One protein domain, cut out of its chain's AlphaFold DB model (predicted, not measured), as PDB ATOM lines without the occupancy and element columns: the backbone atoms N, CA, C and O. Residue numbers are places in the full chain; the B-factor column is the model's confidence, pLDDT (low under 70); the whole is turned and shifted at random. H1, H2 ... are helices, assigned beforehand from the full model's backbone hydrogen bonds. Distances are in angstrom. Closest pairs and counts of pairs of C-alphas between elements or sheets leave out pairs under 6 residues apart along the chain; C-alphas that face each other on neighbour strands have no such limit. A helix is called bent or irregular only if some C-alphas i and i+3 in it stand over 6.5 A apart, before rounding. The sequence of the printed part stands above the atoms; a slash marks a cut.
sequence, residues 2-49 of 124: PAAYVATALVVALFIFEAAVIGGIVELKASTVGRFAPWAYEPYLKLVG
ATOM      1  N   PRO A   2     123.175 130.375 126.693       78.81
ATOM      2  CA  PRO A   2     122.411 130.380 127.959       78.81
ATOM      3  C   PRO A   2     123.262 130.747 129.187       78.81
ATOM      4  O   PRO A   2     122.791 131.438 130.081       78.81
ATOM      5  N   ALA A   3     124.542 130.365 129.193       80.56
ATOM      6  CA  ALA A   3     125.463 130.663 130.289       80.56
ATOM      7  C   ALA A   3     125.684 132.171 130.520       80.56
ATOM      8  O   ALA A   3     125.868 132.588 131.658       80.56
ATOM      9  N   ALA A   4     125.622 132.990 129.464       84.19
ATOM     10  CA  ALA A   4     125.783 134.437 129.583       84.19
ATOM     11  C   ALA A   4     124.608 135.067 130.345       84.19
ATOM     12  O   ALA A   4     124.830 135.852 131.257       84.19
ATOM     13  N   TYR A   5     123.371 134.652 130.048       89.00
ATOM     14  CA  TYR A   5     122.185 135.122 130.771       89.00
ATOM     15  C   TYR A   5     122.211 134.725 132.247       89.00
ATOM     16  O   TYR A   5     121.875 135.539 133.103       89.00
ATOM     17  N   VAL A   6     122.656 133.501 132.549       89.12
ATOM     18  CA  VAL A   6     122.813 133.038 133.937       89.12
ATOM     19  C   VAL A   6     123.867 133.873 134.667       89.12
ATOM     20  O   VAL A   6     123.619 134.325 135.780       89.12
ATOM     21  N   ALA A   7     125.013 134.135 134.032       89.69
ATOM     22  CA  ALA A   7     126.062 134.966 134.615       89.69
ATOM     23  C   ALA A   7     125.576 136.400 134.878       89.69
ATOM     24  O   ALA A   7     125.773 136.922 135.972       89.69
ATOM     25  N   THR A   8     124.883 137.019 133.918       90.56
ATOM     26  CA  THR A   8     124.316 138.363 134.092       90.56
ATOM     27  C   THR A   8     123.281 138.398 135.214       90.56
ATOM     28  O   THR A   8     123.324 139.300 136.045       90.56
ATOM     29  N   ALA A   9     122.392 137.404 135.292       91.31
ATOM     30  CA  ALA A   9     121.397 137.319 136.358       91.31
ATOM     31  C   ALA A   9     122.046 137.219 137.748       91.31
ATOM     32  O   ALA A   9     121.600 137.888 138.678       91.31
ATOM     33  N   LEU A  10     123.125 136.441 137.884       92.88
ATOM     34  CA  LEU A  10     123.872 136.330 139.141       92.88
ATOM     35  C   LEU A  10     124.549 137.644 139.535       92.88
ATOM     36  O   LEU A  10     124.497 138.019 140.701       92.88
ATOM     37  N   VAL A  11     125.142 138.363 138.578       94.12
ATOM     38  CA  VAL A  11     125.762 139.673 138.843       94.12
ATOM     39  C   VAL A  11     124.716 140.687 139.300       94.12
ATOM     40  O   VAL A  11     124.939 141.394 140.277       94.12
ATOM     41  N   VAL A  12     123.552 140.729 138.644       93.62
ATOM     42  CA  VAL A  12     122.449 141.618 139.041       93.62
ATOM     43  C   VAL A  12     121.933 141.259 140.436       93.62
ATOM     44  O   VAL A  12     121.747 142.148 141.262       93.62
ATOM     45  N   ALA A  13     121.754 139.969 140.730       90.94
ATOM     46  CA  ALA A  13     121.339 139.515 142.056       90.94
ATOM     47  C   ALA A  13     122.357 139.896 143.143       90.94
ATOM     48  O   ALA A  13     121.958 140.328 144.224       90.94
ATOM     49  N   LEU A  14     123.657 139.795 142.845       92.56
ATOM     50  CA  LEU A  14     124.725 140.215 143.751       92.56
ATOM     51  C   LEU A  14     124.655 141.720 144.031       92.56
ATOM     52  O   LEU A  14     124.729 142.127 145.185       92.56
ATOM     53  N   PHE A  15     124.441 142.532 142.994       90.88
ATOM     54  CA  PHE A  15     124.343 143.988 143.114       90.88
ATOM     55  C   PHE A  15     123.137 144.421 143.957       90.88
ATOM     56  O   PHE A  15     123.242 145.316 144.793       90.88
ATOM     57  N   ILE A  16     121.989 143.760 143.767       88.50
ATOM     58  CA  ILE A  16     120.782 143.993 144.576       88.50
ATOM     59  C   ILE A  16     121.038 143.611 146.035       88.50
ATOM     60  O   ILE A  16     120.670 144.358 146.939       88.50
ATOM     61  N   PHE A  17     121.679 142.464 146.270       84.19
ATOM     62  CA  PHE A  17     122.027 142.016 147.615       84.19
ATOM     63  C   PHE A  17     122.986 142.993 148.307       84.19
ATOM     64  O   PHE A  17     122.739 143.383 149.443       84.19
ATOM     65  N   GLU A  18     124.030 143.445 147.615       85.31
ATOM     66  CA  GLU A  18     124.991 144.421 148.133       85.31
ATOM     67  C   GLU A  18     124.318 145.755 148.477       85.31
ATOM     68  O   GLU A  18     124.496 146.268 149.581       85.31
ATOM     69  N   ALA A  19     123.465 146.274 147.589       81.38
ATOM     70  CA  ALA A  19     122.691 147.485 147.852       81.38
ATOM     71  C   ALA A  19     121.761 147.331 149.068       81.38
ATOM     72  O   ALA A  19     121.619 148.263 149.856       81.38
ATOM     73  N   ALA A  20     121.161 146.153 149.257       80.12
ATOM     74  CA  ALA A  20     120.301 145.872 150.401       80.12
ATOM     75  C   ALA A  20     121.087 145.757 151.723       80.12
ATOM     76  O   ALA A  20     120.576 146.170 152.767       80.12
ATOM     77  N   VAL A  21     122.323 145.240 151.680       77.31
ATOM     78  CA  VAL A  21     123.243 145.183 152.831       77.31
ATOM     79  C   VAL A  21     123.731 146.583 153.210       77.31
ATOM     80  O   VAL A  21     123.640 146.956 154.375       77.31
ATOM     81  N   ILE A  22     124.198 147.380 152.244       78.06
ATOM     82  CA  ILE A  22     124.680 148.753 152.491       78.06
ATOM     83  C   ILE A  22     123.533 149.661 152.942       78.06
ATOM     84  O   ILE A  22     123.701 150.468 153.853       78.06
ATOM     85  N   GLY A  23     122.358 149.522 152.326       75.31
ATOM     86  CA  GLY A  23     121.169 150.299 152.669       75.31
ATOM     87  C   GLY A  23     120.531 149.922 154.008       75.31
ATOM     88  O   GLY A  23     119.549 150.552 154.386       75.31
ATOM     89  N   GLY A  24     121.030 148.894 154.705       64.44
ATOM     90  CA  GLY A  24     120.470 148.435 155.981       64.44
ATOM     91  C   GLY A  24     119.052 147.860 155.878       64.44
ATOM     92  O   GLY A  24     118.400 147.663 156.897       64.44
ATOM     93  N   ILE A  25     118.561 147.577 154.663       63.66
ATOM     94  CA  ILE A  25     117.212 147.031 154.423       63.66
ATOM     95  C   ILE A  25     117.136 145.585 154.927       63.66
ATOM     96  O   ILE A  25     116.089 145.114 155.372       63.66
ATOM     97  N   VAL A  26     118.262 144.872 154.877       62.56
ATOM     98  CA  VAL A  26     118.398 143.557 155.496       62.56
ATOM     99  C   VAL A  26     118.906 143.756 156.921       62.56
ATOM    100  O   VAL A  26     120.109 143.712 157.166       62.56
ATOM    101  N   GLU A  27     117.995 143.956 157.876       56.06
ATOM    102  CA  GLU A  27     118.311 143.802 159.300       56.06
ATOM    103  C   GLU A  27     118.702 142.341 159.551       56.06
ATOM    104  O   GLU A  27     117.878 141.464 159.836       56.06
ATOM    105  N   LEU A  28     119.990 142.044 159.394       61.44
ATOM    106  CA  LEU A  28     120.555 140.755 159.750       61.44
ATOM    107  C   LEU A  28     120.503 140.633 161.272       61.44
ATOM    108  O   LEU A  28     121.434 140.984 161.989       61.44
ATOM    109  N   LYS A  29     119.397 140.113 161.804       57.16
ATOM    110  CA  LYS A  29     119.353 139.701 163.209       57.16
ATOM    111  C   LYS A  29     120.578 138.841 163.502       57.16
ATOM    112  O   LYS A  29     120.871 137.901 162.758       57.16
ATOM    113  N   ALA A  30     121.282 139.154 164.588       58.59
ATOM    114  CA  ALA A  30     122.492 138.447 164.998       58.59
ATOM    115  C   ALA A  30     122.262 136.917 165.034       58.59
ATOM    116  O   ALA A  30     123.098 136.135 164.580       58.59
ATOM    117  N   SER A  31     121.063 136.482 165.436       59.16
ATOM    118  CA  SER A  31     120.645 135.074 165.428       59.16
ATOM    119  C   SER A  31     120.654 134.407 164.042       59.16
ATOM    120  O   SER A  31     120.963 133.218 163.936       59.16
ATOM    121  N   THR A  32     120.372 135.147 162.967       64.75
ATOM    122  CA  THR A  32     120.448 134.656 161.581       64.75
ATOM    123  C   THR A  32     121.901 134.459 161.160       64.75
ATOM    124  O   THR A  32     122.243 133.413 160.607       64.75
ATOM    125  N   VAL A  33     122.782 135.411 161.479       62.25
ATOM    126  CA  VAL A  33     124.220 135.303 161.172       62.25
ATOM    127  C   VAL A  33     124.840 134.125 161.920       62.25
ATOM    128  O   VAL A  33     125.521 133.306 161.309       62.25
ATOM    129  N   GLY A  34     124.514 133.950 163.204       64.38
ATOM    130  CA  GLY A  34     124.986 132.810 163.994       64.38
ATOM    131  C   GLY A  34     124.540 131.448 163.446       64.38
ATOM    132  O   GLY A  34     125.248 130.457 163.614       64.38
ATOM    133  N   ARG A  35     123.395 131.386 162.750       69.12
ATOM    134  CA  ARG A  35     122.859 130.143 162.170       69.12
ATOM    135  C   ARG A  35     123.440 129.803 160.797       69.12
ATOM    136  O   ARG A  35     123.647 128.625 160.518       69.12
ATOM    137  N   PHE A  36     123.662 130.798 159.939       71.38
ATOM    138  CA  PHE A  36     124.083 130.578 158.547       71.38
ATOM    139  C   PHE A  36     125.580 130.800 158.309       71.38
ATOM    140  O   PHE A  36     126.158 130.165 157.429       71.38
ATOM    141  N   ALA A  37     126.222 131.662 159.095       70.00
ATOM    142  CA  ALA A  37     127.639 131.987 158.976       70.00
ATOM    143  C   ALA A  37     128.269 132.178 160.370       70.00
ATOM    144  O   ALA A  37     128.635 133.296 160.738       70.00
ATOM    145  N   PRO A  38     128.435 131.097 161.159       72.31
ATOM    146  CA  PRO A  38     128.985 131.188 162.515       72.31
ATOM    147  C   PRO A  38     130.402 131.785 162.550       72.31
ATOM    148  O   PRO A  38     130.763 132.462 163.505       72.31
ATOM    149  N   TRP A  39     131.184 131.611 161.480       76.81
ATOM    150  CA  TRP A  39     132.518 132.202 161.321       76.81
ATOM    151  C   TRP A  39     132.500 133.729 161.131       76.81
ATOM    152  O   TRP A  39     133.501 134.390 161.393       76.81
ATOM    153  N   ALA A  40     131.374 134.297 160.690       77.56
ATOM    154  CA  ALA A  40     131.191 135.734 160.497       77.56
ATOM    155  C   ALA A  40     130.453 136.398 161.671       77.56
ATOM    156  O   ALA A  40     130.285 137.613 161.678       77.56
ATOM    157  N   TYR A  41     130.017 135.624 162.666       71.69
ATOM    158  CA  TYR A  41     129.207 136.124 163.773       71.69
ATOM    159  C   TYR A  41     129.971 137.092 164.687       71.69
ATOM    160  O   TYR A  41     129.496 138.190 164.958       71.69
ATOM    161  N   GLU A  42     131.183 136.732 165.117       70.44
ATOM    162  CA  GLU A  42     132.027 137.624 165.923       70.44
ATOM    163  C   GLU A  42     132.398 138.943 165.222       70.44
ATOM    164  O   GLU A  42     132.245 139.997 165.844       70.44
ATOM    165  N   PRO A  43     132.883 138.952 163.959       75.56
ATOM    166  CA  PRO A  43     133.167 140.213 163.280       75.56
ATOM    167  C   PRO A  43     131.889 141.020 163.017       75.56
ATOM    168  O   PRO A  43     131.942 142.245 163.068       75.56
ATOM    169  N   TYR A  44     130.743 140.360 162.813       69.38
ATOM    170  CA  TYR A  44     129.446 141.024 162.698       69.38
ATOM    171  C   TYR A  44     129.057 141.756 163.991       69.38
ATOM    172  O   TYR A  44     128.744 142.942 163.946       69.38
ATOM    173  N   LEU A  45     129.169 141.106 165.155       71.50
ATOM    174  CA  LEU A  45     128.899 141.746 166.452       71.50
ATOM    175  C   LEU A  45     129.827 142.936 166.727       71.50
ATOM    176  O   LEU A  45     129.397 143.941 167.278       71.50
ATOM    177  N   LYS A  46     131.096 142.863 166.309       71.81
ATOM    178  CA  LYS A  46     132.034 143.992 166.440       71.81
ATOM    179  C   LYS A  46     131.665 145.184 165.558       71.81
ATOM    180  O   LYS A  46     131.973 146.313 165.922       71.81
ATOM    181  N   LEU A  47     131.054 144.935 164.400       70.19
ATOM    182  CA  LEU A  47     130.701 145.973 163.433       70.19
ATOM    183  C   LEU A  47     129.362 146.648 163.765       70.19
ATOM    184  O   LEU A  47     129.213 147.844 163.542       70.19
ATOM    185  N   VAL A  48     128.404 145.882 164.293       68.19
ATOM    186  CA  VAL A  48     127.034 146.346 164.577       68.19
ATOM    187  C   VAL A  48     126.832 146.697 166.062       68.19
ATOM    188  O   VAL A  48     125.862 147.359 166.417       68.19
ATOM    189  N   GLY A  49     127.778 146.325 166.930       64.25
ATOM    190  CA  GLY A  49     127.663 146.441 168.384       64.25
ATOM    191  C   GLY A  49     126.951 145.236 169.013       64.25
ATOM    192  O   GLY A  49     126.404 144.375 168.319       64.25
TER     193      GLY A  49
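What this domain is: This is residues 2 to 49 of the 124 residues of an uncharacterized protein of Pontiella sulfatireligans (UniProt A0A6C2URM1). One long helix, H1, makes an arm, and a chain link joins it to a small head, the helical hairpin of H2 and H3. Residues 2 to 16 of H1 stick out free. The printed part has 48 residues with three named helices, H1, H2, H3 in chain order, and no named strand: all helix. It is only just loose, close to extended, with a radius of gyration of the C-alphas of 13.9 A and spans of 42 by 21 by 14 A.

Where its parts are: Find C-alpha 2 at (122.411, 130.380, 127.959); from there H1, residues 2 to 22, runs 30.7 A. H2 is residues 30 to 36. H3, residues 38 to 48, runs 15.4 A to C-alpha 48 at (127.034, 146.346, 164.577); it is irregular, with C-alphas 39 and 42 7.1 A apart.

How they stand to each other: H1 is apart from H2 and H3. H2 and H3 touch, closest at the C-alphas of Gly 34 and Tyr 41, 5.4 A apart, at a shallow tilt of 25 degrees, opposite ways. In H1 and H2 every O i to N i+4 pair is within hydrogen-bond range; in H3, 5 of 7.

The domain as a whole: The C-alphas of Pro 2 and Gly 49, the two farthest apart, are 43.8 A apart. The printed part has no cut, and no link is long. Look for pLDDT under 70 at residues 24 to 35, 44, and 48 to 49.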